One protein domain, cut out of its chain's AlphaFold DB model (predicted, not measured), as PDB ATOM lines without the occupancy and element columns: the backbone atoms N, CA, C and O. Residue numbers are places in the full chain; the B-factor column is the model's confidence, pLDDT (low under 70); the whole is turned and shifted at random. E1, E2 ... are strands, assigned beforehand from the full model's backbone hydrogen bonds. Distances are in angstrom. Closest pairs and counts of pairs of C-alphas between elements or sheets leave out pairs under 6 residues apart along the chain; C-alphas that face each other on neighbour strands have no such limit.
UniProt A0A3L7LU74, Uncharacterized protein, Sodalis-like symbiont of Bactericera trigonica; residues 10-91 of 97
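Overview. This is residues 10 to 91 of the 97 residues of an uncharacterized protein of Sodalis-like symbiont of Bactericera trigonica (UniProt A0A3L7LU74). A twisted row of seven strands is built from two antiparallel meanders, E1 to E4 and E5 to E7, side by side where E4 meets E5. The long hairpin of E6 and E7 reaches well past E5 at one end, and residues 50 to 66 loop round there between E5 and E6. The printed part has 82 residues, with no named helix and seven named strands in the orders E1 E2 E3 E4 and E5 E6 E7, class all strand. It is only just compact, close to loose, with a radius of gyration of the C-alphas of 13.9 A and spans of 39 by 29 by 20 A.

Arrangement. E1, residues 10 to 15, and E2, residues 18 to 23, form an antiparallel hairpin at 154 degrees, with N 12 and O 20 at 2.9 A. E3, residues 28 to 32, is antiparallel to E2, with N 19 and O 31 at 2.8 A. E4, residues 35 to 40, is antiparallel to E3, with N 30 and O 38 at 2.8 A. This sheet is strongly twisted. E5, residues 46 to 49, comes closest to E4 at the C-alphas of Lys 38 and Leu 46, 4.8 A apart. E6, residues 67 to 77, is antiparallel to E5, with N 47 and O 74 at 2.8 A, and bends by 54 degrees at residue 74. E7, residues 80 to 90, forms a hairpin with E6, with N 71 and O 86 at 2.9 A. E4 and E6 are near each other; E1 and E7 are apart.

Along the chain. E1 begins at C-alpha 10 (197.692, 196.274, 188.446). E6 is 29.1 A long and E7 30.1 A, ending at C-alpha 90 (203.565, 221.010, 201.419).

Size, cuts and confidence. The C-alphas of Asp 25 and Asn 65 are farthest apart, at 39.3 A. The link from E5 to E6 is long; the others are tight. The printed part has no cut, and no printed residue is under 70 in pLDDT.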
ATOM      1  N   VAL A  10     198.620 196.067 189.562       95.56
ATOM      2  CA  VAL A  10     197.692 196.274 188.446       95.56
ATOM      3  C   VAL A  10     196.494 197.061 188.949       95.56
ATOM      4  O   VAL A  10     195.967 196.762 190.018       95.56
ATOM      5  N   LEU A  11     196.057 198.064 188.187       96.06
ATOM      6  CA  LEU A  11     194.779 198.720 188.445       96.06
ATOM      7  C   LEU A  11     193.655 197.720 188.157       96.06
ATOM      8  O   LEU A  11     193.426 197.374 187.002       96.06
ATOM      9  N   GLU A  12     192.976 197.253 189.202       93.31
ATOM     10  CA  GLU A  12     191.878 196.297 189.070       93.31
ATOM     11  C   GLU A  12     190.586 197.005 188.649       93.31
ATOM     12  O   GLU A  12     189.968 196.627 187.659       93.31
ATOM     13  N   TYR A  13     190.182 198.051 189.379       94.12
ATOM     14  CA  TYR A  13     189.037 198.891 189.017       94.12
ATOM     15  C   TYR A  13     189.053 200.242 189.747       94.12
ATOM     16  O   TYR A  13     189.757 200.444 190.742       94.12
ATOM     17  N   ALA A  14     188.252 201.178 189.235       96.00
ATOM     18  CA  ALA A  14     188.026 202.495 189.816       96.00
ATOM     19  C   ALA A  14     186.575 202.621 190.302       96.00
ATOM     20  O   ALA A  14     185.646 202.243 189.593       96.00
ATOM     21  N   GLU A  15     186.371 203.162 191.501       94.12
ATOM     22  CA  GLU A  15     185.048 203.291 192.118       94.12
ATOM     23  C   GLU A  15     184.993 204.536 193.006       94.12
ATOM     24  O   GLU A  15     185.827 204.704 193.893       94.12
ATOM     25  N   GLN A  16     184.005 205.413 192.783       91.06
ATOM     26  CA  GLN A  16     183.775 206.618 193.600       91.06
ATOM     27  C   GLN A  16     185.044 207.478 193.787       91.06
ATOM     28  O   GLN A  16     185.356 207.929 194.887       91.06
ATOM     29  N   GLY A  17     185.833 207.663 192.724       90.94
ATOM     30  CA  GLY A  17     187.092 208.423 192.769       90.94
ATOM     31  C   GLY A  17     188.269 207.700 193.443       90.94
ATOM     32  O   GLY A  17     189.356 208.265 193.541       90.94
ATOM     33  N   ASN A  18     188.081 206.456 193.889       96.56
ATOM     34  CA  ASN A  18     189.150 205.600 194.386       96.56
ATOM     35  C   ASN A  18     189.665 204.697 193.265       96.56
ATOM     36  O   ASN A  18     188.882 204.094 192.535       96.56
ATOM     37  N   LEU A  19     190.982 204.555 193.177       98.00
ATOM     38  CA  LEU A  19     191.658 203.568 192.343       98.00
ATOM     39  C   LEU A  19     192.089 202.405 193.230       98.00
ATOM     40  O   LEU A  19     192.751 202.622 194.251       98.00
ATOM     41  N   LYS A  20     191.698 201.185 192.861       97.75
ATOM     42  CA  LYS A  20     192.026 199.962 193.595       97.75
ATOM     43  C   LYS A  20     193.049 199.163 192.800       97.75
ATOM     44  O   LYS A  20     192.773 198.702 191.695       97.75
ATOM     45  N   TRP A  21     194.234 199.033 193.374       97.69
ATOM     46  CA  TRP A  21     195.384 198.365 192.782       97.69
ATOM     47  C   TRP A  21     195.591 197.029 193.477       97.69
ATOM     48  O   TRP A  21     195.647 196.997 194.705       97.69
ATOM     49  N   ALA A  22     195.730 195.951 192.717       96.81
ATOM     50  CA  ALA A  22     195.990 194.622 193.250       96.81
ATOM     51  C   ALA A  22     197.421 194.167 192.951       96.81
ATOM     52  O   ALA A  22     197.988 194.461 191.894       96.81
ATOM     53  N   THR A  23     197.999 193.432 193.891       95.19
ATOM     54  CA  THR A  23     199.268 192.715 193.741       95.19
ATOM     55  C   THR A  23     199.015 191.249 193.371       95.19
ATOM     56  O   THR A  23     197.905 190.727 193.500       95.19
ATOM     57  N   ARG A  24     200.069 190.534 192.954       93.75
ATOM     58  CA  ARG A  24     199.995 189.094 192.637       93.75
ATOM     59  C   ARG A  24     199.530 188.235 193.819       93.75
ATOM     60  O   ARG A  24     198.834 187.246 193.610       93.75
ATOM     61  N   ASP A  25     199.920 188.590 195.039       93.50
ATOM     62  CA  ASP A  25     199.520 187.926 196.286       93.50
ATOM     63  C   ASP A  25     198.162 188.421 196.821       93.50
ATOM     64  O   ASP A  25     197.798 188.142 197.961       93.50
ATOM     65  N   GLN A  26     197.383 189.108 195.978       93.50
ATOM     66  CA  GLN A  26     196.019 189.567 196.254       93.50
ATOM     67  C   GLN A  26     195.904 190.613 197.372       93.50
ATOM     68  O   GLN A  26     194.795 190.852 197.869       93.50
ATOM     69  N   ALA A  27     197.012 191.255 197.754       96.62
ATOM     70  CA  ALA A  27     196.960 192.484 198.528       96.62
ATOM     71  C   ALA A  27     196.389 193.620 197.673       96.62
ATOM     72  O   ALA A  27     196.504 193.628 196.446       96.62
ATOM     73  N   MET A  28     195.737 194.576 198.332       97.38
ATOM     74  CA  MET A  28     195.101 195.702 197.655       97.38
ATOM     75  C   MET A  28     195.580 197.020 198.241       97.38
ATOM     76  O   MET A  28     195.589 197.203 199.459       97.38
ATOM     77  N   LEU A  29     195.921 197.953 197.361       97.69
ATOM     78  CA  LEU A  29     196.190 199.345 197.683       97.69
ATOM     79  C   LEU A  29     195.040 200.181 197.135       97.69
ATOM     80  O   LEU A  29     194.632 200.011 195.988       97.69
ATOM     81  N   VAL A  30     194.513 201.096 197.938       98.06
ATOM     82  CA  VAL A  30     193.475 202.029 197.505       98.06
ATOM     83  C   VAL A  30     194.051 203.426 197.539       98.06
ATOM     84  O   VAL A  30     194.492 203.894 198.592       98.06
ATOM     85  N   THR A  31     194.022 204.103 196.397       97.88
ATOM     86  CA  THR A  31     194.464 205.492 196.293       97.88
ATOM     87  C   THR A  31     193.330 206.407 195.868       97.88
ATOM     88  O   THR A  31     192.558 206.044 194.983       97.88
ATOM     89  N   ARG A  32     193.286 207.622 196.410       96.69
ATOM     90  CA  ARG A  32     192.420 208.713 195.948       96.69
ATOM     91  C   ARG A  32     193.290 209.931 195.671       96.69
ATOM     92  O   ARG A  32     194.090 210.301 196.519       96.69
ATOM     93  N   ASN A  33     193.189 210.522 194.482       94.94
ATOM     94  CA  ASN A  33     193.970 211.708 194.093       94.94
ATOM     95  C   ASN A  33     195.491 211.585 194.342       94.94
ATOM     96  O   ASN A  33     196.154 212.565 194.662       94.94
ATOM     97  N   ARG A  34     196.057 210.376 194.162       92.12
ATOM     98  CA  ARG A  34     197.465 209.991 194.446       92.12
ATOM     99  C   ARG A  34     197.824 209.807 195.931       92.12
ATOM    100  O   ARG A  34     198.950 209.422 196.229       92.12
ATOM    101  N   ARG A  35     196.889 209.998 196.863       96.56
ATOM    102  CA  ARG A  35     197.044 209.646 198.282       96.56
ATOM    103  C   ARG A  35     196.716 208.172 198.496       96.56
ATOM    104  O   ARG A  35     195.682 207.716 198.017       96.56
ATOM    105  N   LEU A  36     197.536 207.435 199.248       97.38
ATOM    106  CA  LEU A  36     197.151 206.118 199.770       97.38
ATOM    107  C   LEU A  36     196.133 206.308 200.901       97.38
ATOM    108  O   LEU A  36     196.433 206.988 201.879       97.38
ATOM    109  N   VAL A  37     194.946 205.718 200.765       97.81
ATOM    110  CA  VAL A  37     193.833 205.925 201.712       97.81
ATOM    111  C   VAL A  37     193.401 204.650 202.429       97.81
ATOM    112  O   VAL A  37     192.767 204.727 203.479       97.81
ATOM    113  N   LYS A  38     193.745 203.478 201.884       98.19
ATOM    114  CA  LYS A  38     193.451 202.176 202.491       98.19
ATOM    115  C   LYS A  38     194.348 201.085 201.918       98.19
ATOM    116  O   LYS A  38     194.733 201.154 200.752       98.19
ATOM    117  N   THR A  39     194.623 200.053 202.705       98.25
ATOM    118  CA  THR A  39     195.223 198.805 202.221       98.25
ATOM    119  C   THR A  39     194.462 197.595 202.752       98.25
ATOM    120  O   THR A  39     193.783 197.671 203.778       98.25
ATOM    121  N   LEU A  40     194.552 196.472 202.043       97.38
ATOM    122  CA  LEU A  40     193.954 195.201 202.444       97.38
ATOM    123  C   LEU A  40     194.962 194.067 202.256       97.38
ATOM    124  O   LEU A  40     195.710 194.062 201.279       97.38
ATOM    125  N   ARG A  41     194.904 193.077 203.157       95.81
ATOM    126  CA  ARG A  41     195.700 191.832 203.128       95.81
ATOM    127  C   ARG A  41     197.224 192.028 203.169       95.81
ATOM    128  O   ARG A  41     197.961 191.126 202.793       95.81
ATOM    129  N   LEU A  42     197.697 193.163 203.681       95.00
ATOM    130  CA  LEU A  42     199.088 193.327 204.118       95.00
ATOM    131  C   LEU A  42     199.246 192.892 205.585       95.00
ATOM    132  O   LEU A  42     198.248 192.746 206.293       95.00
ATOM    133  N   THR A  43     200.482 192.717 206.058       94.38
ATOM    134  CA  THR A  43     200.769 192.448 207.482       94.38
ATOM    135  C   THR A  43     200.232 193.564 208.382       94.38
ATOM    136  O   THR A  43     199.523 193.301 209.350       94.38
ATOM    137  N   ASP A  44     200.518 194.809 208.003       96.69
ATOM    138  CA  ASP A  44     200.016 196.028 208.629       96.69
ATOM    139  C   ASP A  44     199.174 196.770 207.590       96.69
ATOM    140  O   ASP A  44     199.585 196.895 206.434       96.69
ATOM    141  N   ASN A  45     197.978 197.229 207.969       98.00
ATOM    142  CA  ASN A  45     197.040 197.827 207.016       98.00
ATOM    143  C   ASN A  45     196.611 199.229 207.415       98.00
ATOM    144  O   ASN A  45     196.182 199.443 208.546       98.00
ATOM    145  N   LEU A  46     196.615 200.149 206.452       98.56
ATOM    146  CA  LEU A  46     195.921 201.425 206.570       98.56
ATOM    147  C   LEU A  46     194.414 201.171 206.460       98.56
ATOM    148  O   LEU A  46     193.942 200.644 205.454       98.56
ATOM    149  N   LEU A  47     193.663 201.525 207.499       98.44
ATOM    150  CA  LEU A  47     192.225 201.274 207.575       98.44
ATOM    151  C   LEU A  47     191.417 202.445 207.017       98.44
ATOM    152  O   LEU A  47     190.449 202.224 206.284       98.44
ATOM    153  N   GLU A  48     191.814 203.665 207.379       97.44
ATOM    154  CA  GLU A  48     191.093 204.899 207.069       97.44
ATOM    155  C   GLU A  48     192.024 206.116 207.124       97.44
ATOM    156  O   GLU A  48     192.940 206.155 207.951       97.44
ATOM    157  N   VAL A  49     191.730 207.110 206.284       98.25
ATOM    158  CA  VAL A  49     192.283 208.469 206.316       98.25
ATOM    159  C   VAL A  49     191.116 209.448 206.211       98.25
ATOM    160  O   VAL A  49     190.317 209.352 205.279       98.25
ATOM    161  N   THR A  50     191.000 210.370 207.162       98.25
ATOM    162  CA  THR A  50     189.922 211.367 207.189       98.25
ATOM    163  C   THR A  50     190.293 212.638 206.423       98.25
ATOM    164  O   THR A  50     191.431 212.823 205.994       98.25
ATOM    165  N   ASN A  51     189.313 213.534 206.263       97.19
ATOM    166  CA  ASN A  51     189.484 214.858 205.660       97.19
ATOM    167  C   ASN A  51     190.054 214.839 204.226       97.19
ATOM    168  O   ASN A  51     190.763 215.757 203.815       97.19
ATOM    169  N   LEU A  52     189.744 213.788 203.460       96.75
ATOM    170  CA  LEU A  52     190.233 213.613 202.088       96.75
ATOM    171  C   LEU A  52     189.706 214.674 201.122       96.75
ATOM    172  O   LEU A  52     190.391 214.976 200.154       96.75
ATOM    173  N   ASP A  53     188.533 215.249 201.392       95.44
ATOM    174  CA  ASP A  53     187.942 216.311 200.565       95.44
ATOM    175  C   ASP A  53     188.686 217.651 200.708       95.44
ATOM    176  O   ASP A  53     188.567 218.515 199.844       95.44
ATOM    177  N   SER A  54     189.493 217.800 201.764       96.38
ATOM    178  CA  SER A  54     190.390 218.946 201.963       96.38
ATOM    179  C   SER A  54     191.855 218.615 201.650       96.38
ATOM    180  O   SER A  54     192.723 219.433 201.940       96.38
ATOM    181  N   ASP A  55     192.164 217.422 201.119       96.81
ATOM    182  CA  ASP A  55     193.539 217.059 200.752       96.81
ATOM    183  C   ASP A  55     194.001 217.927 199.565       96.81
ATOM    184  O   ASP A  55     193.404 217.848 198.484       96.81
ATOM    185  N   PRO A  56     195.088 218.713 199.696       96.44
ATOM    186  CA  PRO A  56     195.609 219.542 198.611       96.44
ATOM    187  C   PRO A  56     195.942 218.750 197.340       96.44
ATOM    188  O   PRO A  56     195.939 219.298 196.240       96.44
ATOM    189  N   LEU A  57     196.172 217.435 197.456       95.44
ATOM    190  CA  LEU A  57     196.406 216.568 196.304       95.44
ATOM    191  C   LEU A  57     195.194 216.404 195.369       95.44
ATOM    192  O   LEU A  57     195.392 215.878 194.269       95.44
ATOM    193  N   ILE A  58     193.991 216.869 195.735       95.31
ATOM    194  CA  ILE A  58     192.851 216.995 194.805       95.31
ATOM    195  C   ILE A  58     193.199 217.937 193.640       95.31
ATOM    196  O   ILE A  58     192.856 217.652 192.494       95.31
ATOM    197  N   HIS A  59     193.914 219.030 193.923       94.25
ATOM    198  CA  HIS A  59     194.308 220.051 192.951       94.25
ATOM    199  C   HIS A  59     195.813 220.351 193.072       94.25
ATOM    200  O   HIS A  59     196.190 221.392 193.614       94.25
ATOM    201  N   PRO A  60     196.695 219.441 192.602       91.25
ATOM    202  CA  PRO A  60     198.147 219.597 192.741       91.25
ATOM    203  C   PRO A  60     198.695 220.904 192.182       91.25
ATOM    204  O   PRO A  60     199.639 221.456 192.729       91.25
ATOM    205  N   ASP A  61     198.115 221.363 191.081       92.19
ATOM    206  CA  ASP A  61     198.469 222.585 190.365       92.19
ATOM    207  C   ASP A  61     198.213 223.858 191.184       92.19
ATOM    208  O   ASP A  61     198.725 224.920 190.843       92.19
ATOM    209  N   ARG A  62     197.445 223.754 192.275       92.56
ATOM    210  CA  ARG A  62     197.080 224.868 193.160       92.56
ATOM    211  C   ARG A  62     197.790 224.830 194.509       92.56
ATOM    212  O   ARG A  62     197.501 225.666 195.361       92.56
ATOM    213  N   ILE A  63     198.678 223.861 194.729       93.25
ATOM    214  CA  ILE A  63     199.434 223.758 195.976       93.25
ATOM    215  C   ILE A  63     200.439 224.908 196.032       93.25
ATOM    216  O   ILE A  63     201.296 225.046 195.162       93.25
ATOM    217  N   LEU A  64     200.332 225.718 197.081       93.81
ATOM    218  CA  LEU A  64     201.287 226.771 197.406       93.81
ATOM    219  C   LEU A  64     202.261 226.280 198.482       93.81
ATOM    220  O   LEU A  64     201.968 225.323 199.208       93.81
ATOM    221  N   ASN A  65     203.399 226.958 198.621       93.44
ATOM    222  CA  ASN A  65     204.281 226.732 199.764       93.44
ATOM    223  C   ASN A  65     203.521 226.960 201.075       93.44
ATOM    224  O   ASN A  65     202.673 227.845 201.163       93.44
ATOM    225  N   ASP A  66     203.821 226.119 202.061       93.31
ATOM    226  CA  ASP A  66     203.181 226.100 203.374       93.31
ATOM    227  C   ASP A  66     201.683 225.758 203.353       93.31
ATOM    228  O   ASP A  66     201.005 225.919 204.365       93.31
ATOM    229  N   THR A  67     201.155 225.217 202.245       96.38
ATOM    230  CA  THR A  67     199.812 224.616 202.256       96.38
ATOM    231  C   THR A  67     199.787 223.503 203.298       96.38
ATOM    232  O   THR A  67     200.639 222.613 203.275       96.38
ATOM    233  N   GLU A  68     198.807 223.533 204.199       97.06
ATOM    234  CA  GLU A  68     198.669 222.544 205.265       97.06
ATOM    235  C   GLU A  68     197.450 221.649 205.066       97.06
ATOM    236  O   GLU A  68     196.424 222.048 204.519       97.06
ATOM    237  N   TRP A  69     197.563 220.417 205.553       98.00
ATOM    238  CA  TRP A  69     196.461 219.472 205.597       98.00
ATOM    239  C   TRP A  69     196.495 218.669 206.888       98.00
ATOM    240  O   TRP A  69     197.452 217.936 207.156       98.00
ATOM    241  N   THR A  70     195.423 218.790 207.667       98.50
ATOM    242  CA  THR A  70     195.220 218.015 208.890       98.50
ATOM    243  C   THR A  70     194.317 216.828 208.603       98.50
ATOM    244  O   THR A  70     193.211 216.992 208.088       98.50
ATOM    245  N   SER A  71     194.768 215.634 208.968       98.38
ATOM    246  CA  SER A  71     194.035 214.384 208.775       98.38
ATOM    247  C   SER A  71     194.184 213.486 209.998       98.38
ATOM    248  O   SER A  71     195.148 213.604 210.751       98.38
ATOM    249  N   THR A  72     193.245 212.570 210.201       98.62
ATOM    250  CA  THR A  72     193.400 211.462 211.147       98.62
ATOM    251  C   THR A  72     193.481 210.174 210.350       98.62
ATOM    252  O   THR A  72     192.625 209.913 209.506       98.62
ATOM    253  N   SER A  73     194.485 209.356 210.641       98.44
ATOM    254  CA  SER A  73     194.627 208.035 210.032       98.44
ATOM    255  C   SER A  73     194.497 206.960 211.094       98.44
ATOM    256  O   SER A  73     194.979 207.135 212.216       98.44
ATOM    257  N   SER A  74     193.885 205.832 210.739       98.62
ATOM    258  CA  SER A  74     193.902 204.627 211.570       98.62
ATOM    259  C   SER A  74     194.482 203.445 210.806       98.62
ATOM    260  O   SER A  74     194.260 203.300 209.605       98.62
ATOM    261  N   TRP A  75     195.259 202.613 211.493       98.62
ATOM    262  CA  TRP A  75     195.961 201.483 210.890       98.62
ATOM    263  C   TRP A  75     196.076 200.304 211.860       98.62
ATOM    264  O   TRP A  75     195.898 200.454 213.069       98.62
ATOM    265  N   ILE A  76     196.348 199.121 211.321       98.44
ATOM    266  CA  ILE A  76     196.818 197.964 212.082       98.44
ATOM    267  C   ILE A  76     198.341 198.000 212.086       98.44
ATOM    268  O   ILE A  76     198.944 198.103 211.023       98.44
ATOM    269  N   GLU A  77     198.939 197.895 213.267       96.81
ATOM    270  CA  GLU A  77     200.376 197.738 213.474       96.81
ATOM    271  C   GLU A  77     200.601 196.567 214.427       96.81
ATOM    272  O   GLU A  77     200.142 196.598 215.574       96.81
ATOM    273  N   LYS A  78     201.283 195.515 213.959       95.31
ATOM    274  CA  LYS A  78     201.558 194.299 214.750       95.31
ATOM    275  C   LYS A  78     200.285 193.711 215.378       95.31
ATOM    276  O   LYS A  78     200.258 193.337 216.550       95.31
ATOM    277  N   GLY A  79     199.203 193.682 214.599       95.00
ATOM    278  CA  GLY A  79     197.893 193.176 215.020       95.00
ATOM    279  C   GLY A  79     197.094 194.103 215.944       95.00
ATOM    280  O   GLY A  79     195.982 193.753 216.325       95.00
ATOM    281  N   GLN A  80     197.613 195.283 216.294       97.81
ATOM    282  CA  GLN A  80     196.924 196.258 217.141       97.81
ATOM    283  C   GLN A  80     196.407 197.430 216.314       97.81
ATOM    284  O   GLN A  80     197.111 197.948 215.449       97.81
ATOM    285  N   ARG A  81     195.188 197.895 216.606       98.12
ATOM    286  CA  ARG A  81     194.661 199.115 215.989       98.12
ATOM    287  C   ARG A  81     195.326 200.343 216.608       98.12
ATOM    288  O   ARG A  81     195.340 200.507 217.827       98.12
ATOM    289  N   ARG A  82     195.833 201.226 215.757       98.56
ATOM    290  CA  ARG A  82     196.416 202.527 216.089       98.56
ATOM    291  C   ARG A  82     195.670 203.632 215.353       98.56
ATOM    292  O   ARG A  82     195.028 203.384 214.330       98.56
ATOM    293  N   ALA A  83     195.755 204.845 215.882       98.38
ATOM    294  CA  ALA A  83     195.282 206.045 215.216       98.38
ATOM    295  C   ALA A  83     196.118 207.251 215.648       98.38
ATOM    296  O   ALA A  83     196.589 207.300 216.785       98.38
ATOM    297  N   ALA A  84     196.289 208.210 214.747       98.50
ATOM    298  CA  ALA A  84     196.968 209.469 215.026       98.50
ATOM    299  C   ALA A  84     196.458 210.577 214.104       98.50
ATOM    300  O   ALA A  84     195.989 210.308 212.994       98.50
ATOM    301  N   THR A  85     196.581 211.818 214.572       98.62
ATOM    302  CA  THR A  85     196.354 213.018 213.765       98.62
ATOM    303  C   THR A  85     197.679 213.500 213.189       98.62
ATOM    304  O   THR A  85     198.663 213.635 213.914       98.62
ATOM    305  N   PHE A  86     197.689 213.769 211.889       97.94
ATOM    306  CA  PHE A  86     198.836 214.244 211.129       97.94
ATOM    307  C   PHE A  86     198.553 215.644 210.598       97.94
ATOM    308  O   PHE A  86     197.482 215.886 210.046       97.94
ATOM    309  N   ILE A  87     199.538 216.530 210.717       97.81
ATOM    310  CA  ILE A  87     199.556 217.836 210.055       97.81
ATOM    311  C   ILE A  87     200.642 217.757 208.986       97.81
ATOM    312  O   ILE A  87     201.826 217.649 209.300       97.81
ATOM    313  N   SER A  88     200.228 217.729 207.723       95.69
ATOM    314  CA  SER A  88     201.133 217.729 206.572       95.69
ATOM    315  C   SER A  88     201.334 219.158 206.094       95.69
ATOM    316  O   SER A  88     200.350 219.870 205.935       95.69
ATOM    317  N   ARG A  89     202.578 219.548 205.811       96.06
ATOM    318  CA  ARG A  89     202.910 220.825 205.171       96.06
ATOM    319  C   ARG A  89     203.575 220.557 203.830       96.06
ATOM    320  O   ARG A  89     204.495 219.745 203.756       96.06
ATOM    321  N   PHE A  90     203.087 221.202 202.781       94.62
ATOM    322  CA  PHE A  90     203.565 221.010 201.419       94.62
ATOM    323  C   PHE A  90     204.510 222.140 201.013       94.62
ATOM    324  O   PHE A  90     204.294 223.305 201.344       94.62
ATOM    325  N   SER A  91     205.533 221.780 200.250       91.19
ATOM    326  CA  SER A  91     206.428 222.707 199.569       91.19
ATOM    327  C   SER A  91     206.569 222.279 198.115       91.19
ATOM    328  O   SER A  91     206.558 221.084 197.800       91.19
TER     329      SER A  91